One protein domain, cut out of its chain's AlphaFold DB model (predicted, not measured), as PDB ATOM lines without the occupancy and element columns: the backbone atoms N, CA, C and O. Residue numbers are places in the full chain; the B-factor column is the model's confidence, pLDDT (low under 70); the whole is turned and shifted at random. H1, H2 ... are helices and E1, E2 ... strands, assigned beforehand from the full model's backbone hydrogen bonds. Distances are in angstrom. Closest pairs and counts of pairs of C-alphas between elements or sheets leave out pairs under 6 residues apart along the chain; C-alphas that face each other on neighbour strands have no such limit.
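This is residues 61 to 173 of the 459 residues of the protein "uncharacterized protein LOC114344674" of Diabrotica virgifera virgifera (western corn rootworm) (UniProt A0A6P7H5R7). With little regular structure, this domain is one sheet, E3 E8 E4 E5 E6 E7, curled like part of a barrel, with a small E1 and E2 pair near edge strand E3; residues 148 to 153 stick out. The 113 printed residues run E1 H1 E2 E3 E4 E5 E6 E7 E8, mostly strand, 42 in named elements; both sheets are antiparallel. It is compact, radius of gyration of the C-alphas 13.7 A, spanning 42 by 32 by 24 A.

E1 is 61 to 64, from C-alpha 61 at (100.895, 33.968, -28.918); H1 65 to 68; E2 74 to 77; E3 84 to 88; E4 101 to 106, 16.4 A; E5 129 to 134; E6 141 to 144; E7 157 to 159; E8 167 to 172, 15.7 A, to C-alpha 172 at (96.144, 45.242, -8.999).

N 61 and O 77 of E1 and E2 are 2.8 A apart, within hydrogen-bond range, as are N 85 and O 169 of E3 and E8, 2.8 A. E4 E5 E6 E7 form a meander, successive antiparallel neighbours. H1, too short for O i to N i+4 pairs, is not on the six-stranded sheet.

The printed part has no cut. Links E3 to E4, E4 to E5 and E6 to E7 are long. Residues 111 to 114 have pLDDT under 70.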
ATOM      1  N   LEU A  61     100.327  32.630 -28.805       90.00
ATOM      2  CA  LEU A  61     100.895  33.968 -28.918       90.00
ATOM      3  C   LEU A  61     102.410  33.868 -29.097       90.00
ATOM      4  O   LEU A  61     103.103  33.269 -28.275       90.00
ATOM      5  N   LYS A  62     102.921  34.469 -30.174       92.44
ATOM      6  CA  LYS A  62     104.359  34.590 -30.434       92.44
ATOM      7  C   LYS A  62     104.864  35.922 -29.892       92.44
ATOM      8  O   LYS A  62     104.332  36.973 -30.243       92.44
ATOM      9  N   LEU A  63     105.888  35.860 -29.055       93.62
ATOM     10  CA  LEU A  63     106.523  37.002 -28.412       93.62
ATOM     11  C   LEU A  63     107.978  37.076 -28.857       93.62
ATOM     12  O   LEU A  63     108.661  36.057 -28.902       93.62
ATOM     13  N   ASP A  64     108.454  38.277 -29.163       93.44
ATOM     14  CA  ASP A  64     109.846  38.515 -29.538       93.44
ATOM     15  C   ASP A  64     110.393  39.702 -28.742       93.44
ATOM     16  O   ASP A  64     109.877  40.822 -28.809       93.44
ATOM     17  N   ALA A  65     111.419  39.433 -27.936       91.25
ATOM     18  CA  ALA A  65     112.060  40.423 -27.079       91.25
ATOM     19  C   ALA A  65     112.898  41.443 -27.866       91.25
ATOM     20  O   ALA A  65     113.158  42.533 -27.350       91.25
ATOM     21  N   ALA A  66     113.247  41.161 -29.127       90.50
ATOM     22  CA  ALA A  66     113.949  42.118 -29.980       90.50
ATOM     23  C   ALA A  66     113.131  43.406 -30.194       90.50
ATOM     24  O   ALA A  66     113.697  44.498 -30.228       90.50
ATOM     25  N   PHE A  67     111.793  43.312 -30.242       89.94
ATOM     26  CA  PHE A  67     110.911  44.486 -30.342       89.94
ATOM     27  C   PHE A  67     110.972  45.406 -29.118       89.94
ATOM     28  O   PHE A  67     110.597  46.574 -29.205       89.94
ATOM     29  N   LEU A  68     111.441  44.893 -27.980       87.81
ATOM     30  CA  LEU A  68     111.605  45.654 -26.745       87.81
ATOM     31  C   LEU A  68     112.967  46.362 -26.675       87.81
ATOM     32  O   LEU A  68     113.223  47.096 -25.721       87.81
ATOM     33  N   GLY A  69     113.846  46.138 -27.660       85.44
ATOM     34  CA  GLY A  69     115.243  46.571 -27.611       85.44
ATOM     35  C   GLY A  69     116.077  45.816 -26.570       85.44
ATOM     36  O   GLY A  69     117.126  46.315 -26.164       85.44
ATOM     37  N   ASP A  70     115.606  44.651 -26.113       84.62
ATOM     38  CA  ASP A  70     116.348  43.751 -25.223       84.62
ATOM     39  C   ASP A  70     117.046  42.644 -26.045       84.62
ATOM     40  O   ASP A  70     117.050  42.655 -27.280       84.62
ATOM     41  N   ILE A  71     117.677  41.694 -25.358       86.31
ATOM     42  CA  ILE A  71     118.337  40.525 -25.944       86.31
ATOM     43  C   ILE A  71     117.342  39.785 -26.859       86.31
ATOM     44  O   ILE A  71     116.237  39.471 -26.412       86.31
ATOM     45  N   PRO A  72     117.706  39.474 -28.118       88.00
ATOM     46  CA  PRO A  72     116.797  38.814 -29.047       88.00
ATOM     47  C   PRO A  72     116.452  37.410 -28.542       88.00
ATOM     48  O   PRO A  72     117.330  36.568 -28.347       88.00
ATOM     49  N   GLY A  73     115.161  37.165 -28.328       89.69
ATOM     50  CA  GLY A  73     114.628  35.904 -27.826       89.69
ATOM     51  C   GLY A  73     113.171  35.760 -28.239       89.69
ATOM     52  O   GLY A  73     112.371  36.667 -28.006       89.69
ATOM     53  N   GLN A  74     112.844  34.632 -28.869       93.75
ATOM     54  CA  GLN A  74     111.508  34.340 -29.375       93.75
ATOM     55  C   GLN A  74     110.857  33.233 -28.558       93.75
ATOM     56  O   GLN A  74     111.461  32.194 -28.301       93.75
ATOM     57  N   TYR A  75     109.605  33.461 -28.184       93.00
ATOM     58  CA  TYR A  75     108.838  32.572 -27.328       93.00
ATOM     59  C   TYR A  75     107.452  32.361 -27.920       93.00
ATOM     60  O   TYR A  75     106.863  33.267 -28.506       93.00
ATOM     61  N   THR A  76     106.921  31.155 -27.761       93.06
ATOM     62  CA  THR A  76     105.525  30.851 -28.080       93.06
ATOM     63  C   THR A  76     104.840  30.441 -26.789       93.06
ATOM     64  O   THR A  76     105.280  29.493 -26.147       93.06
ATOM     65  N   ILE A  77     103.787  31.161 -26.412       92.69
ATOM     66  CA  ILE A  77     103.004  30.922 -25.194       92.69
ATOM     67  C   ILE A  77     101.523  30.725 -25.545       92.69
ATOM     68  O   ILE A  77     101.112  30.913 -26.695       92.69
ATOM     69  N   CYS A  78     100.695  30.333 -24.577       90.31
ATOM     70  CA  CYS A  78      99.249  30.295 -24.787       90.31
ATOM     71  C   CYS A  78      98.681  31.718 -24.958       90.31
ATOM     72  O   CYS A  78      99.288  32.694 -24.512       90.31
ATOM     73  N   ALA A  79      97.494  31.852 -25.559       89.50
ATOM     74  CA  ALA A  79      96.762  33.119 -25.513       89.50
ATOM     75  C   ALA A  79      96.579  33.583 -24.060       89.50
ATOM     76  O   ALA A  79      96.258  32.779 -23.182       89.50
ATOM     77  N   VAL A  80      96.765  34.881 -23.834       91.69
ATOM     78  CA  VAL A  80      96.542  35.546 -22.548       91.69
ATOM     79  C   VAL A  80      95.258  36.367 -22.600       91.69
ATOM     80  O   VAL A  80      94.842  36.825 -23.665       91.69
ATOM     81  N   GLU A  81      94.626  36.560 -21.447       91.69
ATOM     82  CA  GLU A  81      93.422  37.385 -21.338       91.69
ATOM     83  C   GLU A  81      93.763  38.887 -21.449       91.69
ATOM     84  O   GLU A  81      94.885  39.286 -21.134       91.69
ATOM     85  N   PRO A  82      92.810  39.771 -21.808       91.88
ATOM     86  CA  PRO A  82      93.090  41.201 -22.017       91.88
ATOM     87  C   PRO A  82      93.680  41.952 -20.809       91.88
ATOM     88  O   PRO A  82      94.309  42.997 -20.969       91.88
ATOM     89  N   HIS A  83      93.455  41.444 -19.595       94.44
ATOM     90  CA  HIS A  83      93.962  42.007 -18.337       94.44
ATOM     91  C   HIS A  83      95.337  41.448 -17.929       94.44
ATOM     92  O   HIS A  83      95.896  41.882 -16.921       94.44
ATOM     93  N   GLN A  84      95.864  40.473 -18.673       95.94
ATOM     94  CA  GLN A  84      97.118  39.790 -18.376       95.94
ATOM     95  C   GLN A  84      98.277  40.373 -19.189       95.94
ATOM     96  O   GLN A  84      98.146  40.694 -20.369       95.94
ATOM     97  N   LEU A  85      99.432  40.483 -18.538       96.56
ATOM     98  CA  LEU A  85     100.680  40.993 -19.099       96.56
ATOM     99  C   LEU A  85     101.697  39.837 -19.167       96.56
ATOM    100  O   LEU A  85     102.093  39.334 -18.112       96.56
ATOM    101  N   PRO A  86     102.093  39.362 -20.358       96.38
ATOM    102  CA  PRO A  86     102.955  38.190 -20.473       96.38
ATOM    103  C   PRO A  86     104.420  38.481 -20.113       96.38
ATOM    104  O   PRO A  86     104.978  39.527 -20.457       96.38
ATOM    105  N   VAL A  87     105.061  37.513 -19.456       96.38
ATOM    106  CA  VAL A  87     106.484  37.515 -19.086       96.38
ATOM    107  C   VAL A  87     107.068  36.120 -19.308       96.38
ATOM    108  O   VAL A  87     106.571  35.150 -18.739       96.38
ATOM    109  N   VAL A  88     108.135  36.005 -20.100       95.25
ATOM    110  CA  VAL A  88     108.821  34.731 -20.370       95.25
ATOM    111  C   VAL A  88     110.272  34.977 -20.784       95.25
ATOM    112  O   VAL A  88     110.540  35.760 -21.694       95.25
ATOM    113  N   GLY A  89     111.223  34.328 -20.109       93.12
ATOM    114  CA  GLY A  89     112.653  34.492 -20.394       93.12
ATOM    115  C   GLY A  89     113.087  35.962 -20.383       93.12
ATOM    116  O   GLY A  89     112.954  36.640 -19.362       93.12
ATOM    117  N   VAL A  90     113.585  36.475 -21.511       93.44
ATOM    118  CA  VAL A  90     113.954  37.899 -21.654       93.44
ATOM    119  C   VAL A  90     112.795  38.805 -22.087       93.44
ATOM    120  O   VAL A  90     112.919  40.023 -21.999       93.44
ATOM    121  N   TYR A  91     111.664  38.246 -22.525       95.00
ATOM    122  CA  TYR A  91     110.485  39.031 -22.880       95.00
ATOM    123  C   TYR A  91     109.706  39.431 -21.621       95.00
ATOM    124  O   TYR A  91     109.232  38.581 -20.864       95.00
ATOM    125  N   ILE A  92     109.523  40.735 -21.424       95.44
ATOM    126  CA  ILE A  92     108.718  41.308 -20.343       95.44
ATOM    127  C   ILE A  92     107.782  42.336 -20.973       95.44
ATOM    128  O   ILE A  92     108.264  43.282 -21.594       95.44
ATOM    129  N   ASP A  93     106.464  42.186 -20.806       95.44
ATOM    130  CA  ASP A  93     105.517  43.211 -21.263       95.44
ATOM    131  C   ASP A  93     105.927  44.595 -20.701       95.44
ATOM    132  O   ASP A  93     106.075  44.732 -19.482       95.44
ATOM    133  N   PRO A  94     106.102  45.635 -21.545       93.50
ATOM    134  CA  PRO A  94     106.558  46.967 -21.124       93.50
ATOM    135  C   PRO A  94     105.726  47.624 -20.020       93.50
ATOM    136  O   PRO A  94     106.183  48.564 -19.364       93.50
ATOM    137  N   ARG A  95     104.483  47.172 -19.829       94.69
ATOM    138  CA  ARG A  95     103.588  47.663 -18.779       94.69
ATOM    139  C   ARG A  95     103.923  47.074 -17.408       94.69
ATOM    140  O   ARG A  95     103.474  47.633 -16.403       94.69
ATOM    141  N   VAL A  96     104.709  46.001 -17.327       96.50
ATOM    142  CA  VAL A  96     105.196  45.430 -16.064       96.50
ATOM    143  C   VAL A  96     106.365  46.269 -15.558       96.50
ATOM    144  O   VAL A  96     107.478  46.205 -16.075       96.50
ATOM    145  N   VAL A  97     106.118  47.079 -14.529       95.56
ATOM    146  CA  VAL A  97     107.110  48.013 -13.984       95.56
ATOM    147  C   VAL A  97     107.140  47.964 -12.454       95.56
ATOM    148  O   VAL A  97     106.092  47.819 -11.822       95.56
ATOM    149  N   PRO A  98     108.317  48.126 -11.819       96.50
ATOM    150  CA  PRO A  98     108.403  48.147 -10.365       96.50
ATOM    151  C   PRO A  98     107.604  49.283  -9.724       96.50
ATOM    152  O   PRO A  98     107.566  50.401 -10.247       96.50
ATOM    153  N   GLY A  99     107.076  49.029  -8.532       96.81
ATOM    154  CA  GLY A  99     106.285  49.938  -7.709       96.81
ATOM    155  C   GLY A  99     104.785  49.654  -7.728       96.81
ATOM    156  O   GLY A  99     104.064  50.272  -6.962       96.81
ATOM    157  N   PHE A 100     104.301  48.732  -8.558       97.75
ATOM    158  CA  PHE A 100     102.881  48.371  -8.627       97.75
ATOM    159  C   PHE A 100     102.658  46.941  -8.148       97.75
ATOM    160  O   PHE A 100     103.586  46.128  -8.184       97.75
ATOM    161  N   LYS A 101     101.435  46.643  -7.696       97.44
ATOM    162  CA  LYS A 101     101.058  45.295  -7.280       97.44
ATOM    163  C   LYS A 101     100.625  44.456  -8.471       97.44
ATOM    164  O   LYS A 101      99.905  44.932  -9.350       97.44
ATOM    165  N   TYR A 102     101.055  43.202  -8.461       98.00
ATOM    166  CA  TYR A 102     100.684  42.224  -9.470       98.00
ATOM    167  C   TYR A 102     100.330  40.898  -8.815       98.00
ATOM    168  O   TYR A 102     101.043  40.434  -7.921       98.00
ATOM    169  N   ARG A 103      99.267  40.264  -9.304       96.81
ATOM    170  CA  ARG A 103      99.020  38.839  -9.089       96.81
ATOM    171  C   ARG A 103      99.672  38.069 -10.234       96.81
ATOM    172  O   ARG A 103      99.598  38.486 -11.386       96.81
ATOM    173  N   ILE A 104     100.351  36.971  -9.923       97.25
ATOM    174  CA  ILE A 104     101.237  36.305 -10.886       97.25
ATOM    175  C   ILE A 104     100.757  34.899 -11.118       97.25
ATOM    176  O   ILE A 104     100.659  34.111 -10.180       97.25
ATOM    177  N   ARG A 105     100.485  34.570 -12.372       95.56
ATOM    178  CA  ARG A 105      99.941  33.279 -12.757       95.56
ATOM    179  C   ARG A 105     100.899  32.553 -13.693       95.56
ATOM    180  O   ARG A 105     101.236  33.105 -14.734       95.56
ATOM    181  N   PRO A 106     101.333  31.325 -13.377       95.81
ATOM    182  CA  PRO A 106     102.036  30.488 -14.343       95.81
ATOM    183  C   PRO A 106     101.140  30.185 -15.545       95.81
ATOM    184  O   PRO A 106      99.974  29.830 -15.361       95.81
ATOM    185  N   LEU A 107     101.661  30.280 -16.763       93.88
ATOM    186  CA  LEU A 107     100.888  29.943 -17.958       93.88
ATOM    187  C   LEU A 107     100.821  28.417 -18.165       93.88
ATOM    188  O   LEU A 107     101.727  27.695 -17.741       93.88
ATOM    189  N   PRO A 108      99.723  27.886 -18.735       90.94
ATOM    190  CA  PRO A 108      99.638  26.488 -19.144       90.94
ATOM    191  C   PRO A 108     100.492  26.208 -20.391       90.94
ATOM    192  O   PRO A 108     100.853  27.118 -21.136       90.94
ATOM    193  N   GLU A 109     100.769  24.928 -20.636       86.38
ATOM    194  CA  GLU A 109     101.491  24.478 -21.828       86.38
ATOM    195  C   GLU A 109     100.753  24.828 -23.126       86.38
ATOM    196  O   GLU A 109      99.522  24.771 -23.223       86.38
ATOM    197  N   VAL A 110     101.531  25.158 -24.156       81.69
ATOM    198  CA  VAL A 110     101.019  25.463 -25.494       81.69
ATOM    199  C   VAL A 110     100.472  24.191 -26.140       81.69
ATOM    200  O   VAL A 110     101.138  23.164 -26.164       81.69
ATOM    201  N   GLY A 111      99.265  24.266 -26.703       67.19
ATOM    202  CA  GLY A 111      98.657  23.154 -27.444       67.19
ATOM    203  C   GLY A 111      97.764  22.229 -26.613       67.19
ATOM    204  O   GLY A 111      97.106  21.364 -27.186       67.19
ATOM    205  N   GLN A 112      97.649  22.435 -25.296       65.44
ATOM    206  CA  GLN A 112      96.610  21.766 -24.506       65.44
ATOM    207  C   GLN A 112      95.242  22.399 -24.808       65.44
ATOM    208  O   GLN A 112      94.863  23.432 -24.245       65.44
ATOM    209  N   VAL A 113      94.509  21.783 -25.739       56.97
ATOM    210  CA  VAL A 113      93.184  22.227 -26.190       56.97
ATOM    211  C   VAL A 113      92.248  22.398 -24.986       56.97
ATOM    212  O   VAL A 113      92.084  21.496 -24.169       56.97
ATOM    213  N   GLY A 114      91.644  23.583 -24.863       61.06
ATOM    214  CA  GLY A 114      90.621  23.879 -23.857       61.06
ATOM    215  C   GLY A 114      91.105  24.461 -22.522       61.06
ATOM    216  O   GLY A 114      90.257  24.886 -21.739       61.06
ATOM    217  N   ARG A 115      92.416  24.564 -22.246       70.69
ATOM    218  CA  ARG A 115      92.907  25.192 -20.997       70.69
ATOM    219  C   ARG A 115      93.149  26.701 -21.164       70.69
ATOM    220  O   ARG A 115      94.062  27.083 -21.893       70.69
ATOM    221  N   PRO A 116      92.362  27.588 -20.519       79.44
ATOM    222  CA  PRO A 116      92.621  29.029 -20.550       79.44
ATOM    223  C   PRO A 116      93.889  29.396 -19.760       79.44
ATOM    224  O   PRO A 116      94.317  28.653 -18.873       79.44
ATOM    225  N   SER A 117      94.452  30.581 -20.003       79.25
ATOM    226  CA  SER A 117      95.593  31.107 -19.231       79.25
ATOM    227  C   SER A 117      95.309  31.239 -17.729       79.25
ATOM    228  O   SER A 117      96.232  31.312 -16.924       79.25
ATOM    229  N   THR A 118      94.036  31.230 -17.331       82.19
ATOM    230  CA  THR A 118      93.561  31.314 -15.943       82.19
ATOM    231  C   THR A 118      93.554  29.973 -15.197       82.19
ATOM    232  O   THR A 118      93.213  29.942 -14.017       82.19
ATOM    233  N   THR A 119      93.955  28.870 -15.843       83.62
ATOM    234  CA  THR A 119      93.875  27.504 -15.281       83.62
ATOM    235  C   THR A 119      94.722  27.310 -14.020       83.62
ATOM    236  O   THR A 119      94.272  26.700 -13.050       83.62
ATOM    237  N   ASN A 120      95.964  27.795 -14.026       87.19
ATOM    238  CA  ASN A 120      96.893  27.576 -12.917       87.19
ATOM    239  C   ASN A 120      96.598  28.528 -11.756       87.19
ATOM    240  O   ASN A 120      96.236  29.683 -11.977       87.19
ATOM    241  N   LYS A 121      96.824  28.072 -10.518       91.69
ATOM    242  CA  LYS A 121      96.807  28.947  -9.336       91.69
ATOM    243  C   LYS A 121      97.926  29.982  -9.421       91.69
ATOM    244  O   LYS A 121      98.992  29.707  -9.975       91.69
ATOM    245  N   CYS A 122      97.682  31.158  -8.865       93.50
ATOM    246  CA  CYS A 122      98.691  32.198  -8.794       93.50
ATOM    247  C   CYS A 122      99.762  31.860  -7.751       93.50
ATOM    248  O   CYS A 122      99.506  31.156  -6.773       93.50
ATOM    249  N   LEU A 123     100.966  32.382  -7.977       94.44
ATOM    250  CA  LEU A 123     102.064  32.332  -7.016       94.44
ATOM    251  C   LEU A 123     101.713  33.135  -5.752       94.44
ATOM    252  O   LEU A 123     100.755  33.914  -5.750       94.44
ATOM    253  N   PHE A 124     102.508  32.947  -4.694       94.25
ATOM    254  CA  PHE A 124     102.412  33.703  -3.437       94.25
ATOM    255  C   PHE A 124     101.012  33.649  -2.809       94.25
ATOM    256  O   PHE A 124     100.424  34.672  -2.466       94.25
ATOM    257  N   ASP A 125     100.433  32.449  -2.729       91.94
ATOM    258  CA  ASP A 125      99.097  32.208  -2.168       91.94
ATOM    259  C   ASP A 125      97.972  33.018  -2.839       91.94
ATOM    260  O   ASP A 125      96.982  33.389  -2.212       91.94
ATOM    261  N   ASN A 126      98.108  33.287  -4.141       91.38
ATOM    262  CA  ASN A 126      97.223  34.158  -4.924       91.38
ATOM    263  C   ASN A 126      97.177  35.630  -4.479       91.38
ATOM    264  O   ASN A 126      96.301  36.379  -4.933       91.38
ATOM    265  N   LYS A 127      98.120  36.072  -3.643       93.69
ATOM    266  CA  LYS A 127      98.242  37.478  -3.256       93.69
ATOM    267  C   LYS A 127      98.757  38.310  -4.429       93.69
ATOM    268  O   LYS A 127      99.583  37.859  -5.224       93.69
ATOM    269  N   ALA A 128      98.283  39.549  -4.518       95.69
ATOM    270  CA  ALA A 128      98.926  40.556  -5.344       95.69
ATOM    271  C   ALA A 128      99.992  41.267  -4.507       95.69
ATOM    272  O   ALA A 128      99.679  41.834  -3.461       95.69
ATOM    273  N   LEU A 129     101.240  41.237  -4.969       96.88
ATOM    274  CA  LEU A 129     102.374  41.812  -4.245       96.88
ATOM    275  C   LEU A 129     103.012  42.940  -5.048       96.88
ATOM    276  O   LEU A 129     103.073  42.888  -6.281       96.88
ATOM    277  N   THR A 130     103.522  43.955  -4.354       97.44
ATOM    278  CA  THR A 130     104.255  45.068  -4.965       97.44
ATOM    279  C   THR A 130     105.569  44.578  -5.566       97.44
ATOM    280  O   THR A 130     106.450  44.100  -4.852       97.44
ATOM    281  N   LEU A 131     105.745  44.740  -6.879       97.88
ATOM    282  CA  LEU A 131     107.000  44.439  -7.568       97.88
ATOM    283  C   LEU A 131     108.070  45.466  -7.178       97.88
ATOM    284  O   LEU A 131     107.960  46.639  -7.531       97.88
ATOM    285  N   GLN A 132     109.130  45.047  -6.495       95.75
ATOM    286  CA  GLN A 132     110.191  45.947  -6.031       95.75
ATOM    287  C   GLN A 132     111.283  46.155  -7.079       95.75
ATOM    288  O   GLN A 132     111.765  47.274  -7.272       95.75
ATOM    289  N   SER A 133     111.671  45.089  -7.778       95.38
ATOM    290  CA  SER A 133     112.738  45.154  -8.776       95.38
ATOM    291  C   SER A 133     112.648  44.040  -9.808       95.38
ATOM    292  O   SER A 133     112.192  42.937  -9.507       95.38
ATOM    293  N   ILE A 134     113.175  44.330 -10.996       96.56
ATOM    294  CA  ILE A 134     113.425  43.367 -12.066       96.56
ATOM    295  C   ILE A 134     114.941  43.318 -12.277       96.56
ATOM    296  O   ILE A 134     115.574  44.354 -12.501       96.56
ATOM    297  N   GLY A 135     115.524  42.128 -12.163       92.88
ATOM    298  CA  GLY A 135     116.948  41.886 -12.367       92.88
ATOM    299  C   GLY A 135     117.398  42.106 -13.816       92.88
ATOM    300  O   GLY A 135     116.602  42.350 -14.721       92.88
ATOM    301  N   ARG A 136     118.707  42.000 -14.046       89.25
ATOM    302  CA  ARG A 136     119.319  42.023 -15.386       89.25
ATOM    303  C   ARG A 136     119.796  40.621 -15.772       89.25
ATOM    304  O   ARG A 136     120.014  39.805 -14.883       89.25
ATOM    305  N   GLY A 137     120.005  40.375 -17.066       86.38
ATOM    306  CA  GLY A 137     120.538  39.110 -17.591       86.38
ATOM    307  C   GLY A 137     119.578  38.376 -18.531       86.38
ATOM    308  O   GLY A 137     118.594  38.946 -18.996       86.38
ATOM    309  N   TYR A 138     119.880  37.112 -18.823       83.50
ATOM    310  CA  TYR A 138     119.057  36.252 -19.688       83.50
ATOM    311  C   TYR A 138     117.852  35.667 -18.940       83.50
ATOM    312  O   TYR A 138     116.755  35.581 -19.481       83.50
ATOM    313  N   ALA A 139     118.049  35.363 -17.660       85.88
ATOM    314  CA  ALA A 139     117.000  35.086 -16.699       85.88
ATOM    315  C   ALA A 139     116.762  36.364 -15.885       85.88
ATOM    316  O   ALA A 139     117.709  36.941 -15.345       85.88
ATOM    317  N   ARG A 140     115.524  36.850 -15.788       92.56
ATOM    318  CA  ARG A 140     115.215  38.083 -15.047       92.56
ATOM    319  C   ARG A 140     114.615  37.707 -13.705       92.56
ATOM    320  O   ARG A 140     113.536  37.127 -13.646       92.56
ATOM    321  N   ARG A 141     115.310  38.049 -12.618       95.94
ATOM    322  CA  ARG A 141     114.780  37.866 -11.262       95.94
ATOM    323  C   ARG A 141     113.739  38.937 -10.960       95.94
ATOM    324  O   ARG A 141     114.079  40.117 -10.878       95.94
ATOM    325  N   PHE A 142     112.501  38.532 -10.735       97.69
ATOM    326  CA  PHE A 142     111.451  39.399 -10.213       97.69
ATOM    327  C   PHE A 142     111.435  39.277  -8.697       97.69
ATOM    328  O   PHE A 142     111.370  38.168  -8.178       97.69
ATOM    329  N   THR A 143     111.536  40.403  -7.992       96.56
ATOM    330  CA  THR A 143     111.508  40.444  -6.521       96.56
ATOM    331  C   THR A 143     110.349  41.313  -6.062       96.56
ATOM    332  O   THR A 143     110.235  42.462  -6.501       96.56
ATOM    333  N   PHE A 144     109.506  40.767  -5.193       97.12
ATOM    334  CA  PHE A 144     108.307  41.401  -4.656       97.12
ATOM    335  C   PHE A 144     108.500  41.779  -3.191       97.12
ATOM    336  O   PHE A 144     109.501  41.424  -2.567       97.12
ATOM    337  N   GLU A 145     107.555  42.545  -2.653       95.44
ATOM    338  CA  GLU A 145     107.548  42.883  -1.236       95.44
ATOM    339  C   GLU A 145     107.525  41.642  -0.338       95.44
ATOM    340  O   GLU A 145     106.896  40.631  -0.650       95.44
ATOM    341  N   ALA A 146     108.271  41.726   0.762       93.69
ATOM    342  CA  ALA A 146     108.314  40.682   1.771       93.69
ATOM    343  C   ALA A 146     107.025  40.699   2.599       93.69
ATOM    344  O   ALA A 146     106.437  41.763   2.806       93.69
ATOM    345  N   ASP A 147     106.629  39.541   3.125       90.88
ATOM    346  CA  ASP A 147     105.573  39.474   4.130       90.88
ATOM    347  C   ASP A 147     105.969  40.230   5.414       90.88
ATOM    348  O   ASP A 147     107.140  40.553   5.665       90.88
ATOM    349  N   GLU A 148     104.971  40.523   6.249       86.75
ATOM    350  CA  GLU A 148     105.173  41.242   7.505       86.75
ATOM    351  C   GLU A 148     106.255  40.573   8.365       86.75
ATOM    352  O   GLU A 148     106.221  39.375   8.641       86.75
ATOM    353  N   ASN A 149     107.224  41.374   8.815       85.69
ATOM    354  CA  ASN A 149     108.372  40.942   9.620       85.69
ATOM    355  C   ASN A 149     109.332  39.944   8.936       85.69
ATOM    356  O   ASN A 149     110.197  39.393   9.615       85.69
ATOM    357  N   GLN A 150     109.255  39.756   7.612       88.94
ATOM    358  CA  GLN A 150     110.142  38.862   6.845       88.94
ATOM    359  C   GLN A 150     111.126  39.603   5.928       88.94
ATOM    360  O   GLN A 150     111.659  39.033   4.980       88.94
ATOM    361  N   LEU A 151     111.426  40.878   6.210       83.75
ATOM    362  CA  LEU A 151     112.267  41.710   5.337       83.75
ATOM    363  C   LEU A 151     113.651  41.092   5.046       83.75
ATOM    364  O   LEU A 151     114.149  41.213   3.929       83.75
ATOM    365  N   ASN A 152     114.254  40.418   6.030       87.06
ATOM    366  CA  ASN A 152     115.572  39.787   5.886       87.06
ATOM    367  C   ASN A 152     115.521  38.392   5.236       87.06
ATOM    368  O   ASN A 152     116.546  37.923   4.752       87.06
ATOM    369  N   ASN A 153     114.348  37.749   5.202       90.44
ATOM    370  CA  ASN A 153     114.138  36.390   4.699       90.44
ATOM    371  C   ASN A 153     113.034  36.399   3.629       90.44
ATOM    372  O   ASN A 153     112.031  35.701   3.732       90.44
ATOM    373  N   ASN A 154     113.192  37.261   2.623       92.38
ATOM    374  CA  ASN A 154     112.183  37.438   1.587       92.38
ATOM    375  C   ASN A 154     112.249  36.318   0.537       92.38
ATOM    376  O   ASN A 154     113.144  36.300  -0.315       92.38
ATOM    377  N   GLU A 155     111.262  35.428   0.561       93.19
ATOM    378  CA  GLU A 155     111.095  34.347  -0.417       93.19
ATOM    379  C   GLU A 155     110.238  34.754  -1.628       93.19
ATOM    380  O   GLU A 155     110.105  33.985  -2.581       93.19
ATOM    381  N   ASN A 156     109.705  35.981  -1.655       96.12
ATOM    382  CA  ASN A 156     108.808  36.458  -2.708       96.12
ATOM    383  C   ASN A 156     109.586  36.884  -3.963       96.12
ATOM    384  O   ASN A 156     109.628  38.056  -4.351       96.12
ATOM    385  N   TYR A 157     110.239  35.922  -4.615       95.81
ATOM    386  CA  TYR A 157     110.937  36.118  -5.880       95.81
ATOM    387  C   TYR A 157     110.878  34.879  -6.775       95.81
ATOM    388  O   TYR A 157     110.714  33.753  -6.317       95.81
ATOM    389  N   PHE A 158     111.063  35.082  -8.075       96.44
ATOM    390  CA  PHE A 158     111.259  33.999  -9.041       96.44
ATOM    391  C   PHE A 158     112.035  34.513 -10.258       96.44
ATOM    392  O   PHE A 158     112.266  35.719 -10.391       96.44
ATOM    393  N   TRP A 159     112.448  33.604 -11.138       96.12
ATOM    394  CA  TRP A 159     113.093  33.946 -12.403       96.12
ATOM    395  C   TRP A 159     112.133  33.730 -13.571       96.12
ATOM    396  O   TRP A 159     111.365  32.770 -13.581       96.12
ATOM    397  N   SER A 160     112.167  34.629 -14.552       94.50
ATOM    398  CA  SER A 160     111.274  34.612 -15.719       94.50
ATOM    399  C   SER A 160     111.379  33.375 -16.612       94.50
ATOM    400  O   SER A 160     110.498  33.160 -17.442       94.50
ATOM    401  N   ASP A 161     112.435  32.582 -16.468       92.69
ATOM    402  CA  ASP A 161     112.717  31.351 -17.209       92.69
ATOM    403  C   ASP A 161     112.558  30.081 -16.360       92.69
ATOM    404  O   ASP A 161     112.720  28.982 -16.885       92.69
ATOM    405  N   ASN A 162     112.156  30.199 -15.087       93.38
ATOM    406  CA  ASN A 162     111.809  29.044 -14.247       93.38
ATOM    407  C   ASN A 162     110.736  28.152 -14.897       93.38
ATOM    408  O   ASN A 162     110.575  26.996 -14.504       93.38
ATOM    409  N   ARG A 163     109.969  28.700 -15.850       90.94
ATOM    410  CA  ARG A 163     108.977  27.985 -16.649       90.94
ATOM    411  C   ARG A 163     109.081  28.371 -18.124       90.94
ATOM    412  O   ARG A 163     109.006  29.565 -18.422       90.94
ATOM    413  N   PRO A 164     109.160  27.400 -19.048       90.50
ATOM    414  CA  PRO A 164     109.215  27.695 -20.477       90.50
ATOM    415  C   PRO A 164     107.884  28.244 -21.013       90.50
ATOM    416  O   PRO A 164     107.890  28.985 -21.992       90.50
ATOM    417  N   GLU A 165     106.757  27.955 -20.351       92.69
ATOM    418  CA  GLU A 165     105.450  28.536 -20.703       92.69
ATOM    419  C   GLU A 165     105.330  30.018 -20.317       92.69
ATOM    420  O   GLU A 165     104.474  30.725 -20.845       92.69
ATOM    421  N   GLY A 166     106.164  30.490 -19.386       94.56
ATOM    422  CA  GLY A 166     106.110  31.844 -18.852       94.56
ATOM    423  C   GLY A 166     105.007  32.088 -17.818       94.56
ATOM    424  O   GLY A 166     104.432  31.177 -17.214       94.56
ATOM    425  N   TYR A 167     104.738  33.372 -17.597       96.94
ATOM    426  CA  TYR A 167     103.844  33.893 -16.571       96.94
ATOM    427  C   TYR A 167     102.945  34.999 -17.131       96.94
ATOM    428  O   TYR A 167     103.357  35.785 -17.982       96.94
ATOM    429  N   ALA A 168     101.732  35.100 -16.599       96.69
ATOM    430  CA  ALA A 168     100.836  36.234 -16.762       96.69
ATOM    431  C   ALA A 168     100.830  37.078 -15.484       96.69
ATOM    432  O   ALA A 168     100.535  36.582 -14.394       96.69
ATOM    433  N   PHE A 169     101.135  38.363 -15.628       98.06
ATOM    434  CA  PHE A 169     101.007  39.363 -14.577       98.06
ATOM    435  C   PHE A 169      99.640  40.037 -14.693       98.06
ATOM    436  O   PHE A 169      99.290  40.573 -15.740       98.06
ATOM    437  N   GLU A 170      98.873  40.032 -13.612       97.50
ATOM    438  CA  GLU A 170      97.569  40.683 -13.497       97.50
ATOM    439  C   GLU A 170      97.742  41.915 -12.601       97.50
ATOM    440  O   GLU A 170      98.128  41.789 -11.438       97.50
ATOM    441  N   LEU A 171      97.519  43.117 -13.141       97.62
ATOM    442  CA  LEU A 171      97.702  44.369 -12.402       97.62
ATOM    443  C   LEU A 171      96.639  44.515 -11.301       97.62
ATOM    444  O   LEU A 171      95.448  44.364 -11.566       97.62
ATOM    445  N   GLU A 172      97.055  44.898 -10.095       97.62
ATOM    446  CA  GLU A 172      96.144  45.242  -8.999       97.62
ATOM    447  C   GLU A 172      96.438  46.667  -8.512       97.62
ATOM    448  O   GLU A 172      97.439  46.929  -7.851       97.62
ATOM    449  N   LEU A 173      95.587  47.628  -8.884       97.44
ATOM    450  CA  LEU A 173      95.692  49.013  -8.413       97.44
ATOM    451  C   LEU A 173      94.782  49.293  -7.217       97.44
ATOM    452  O   LEU A 173      95.129  50.139  -6.404       97.44
TER     453      LEU A 173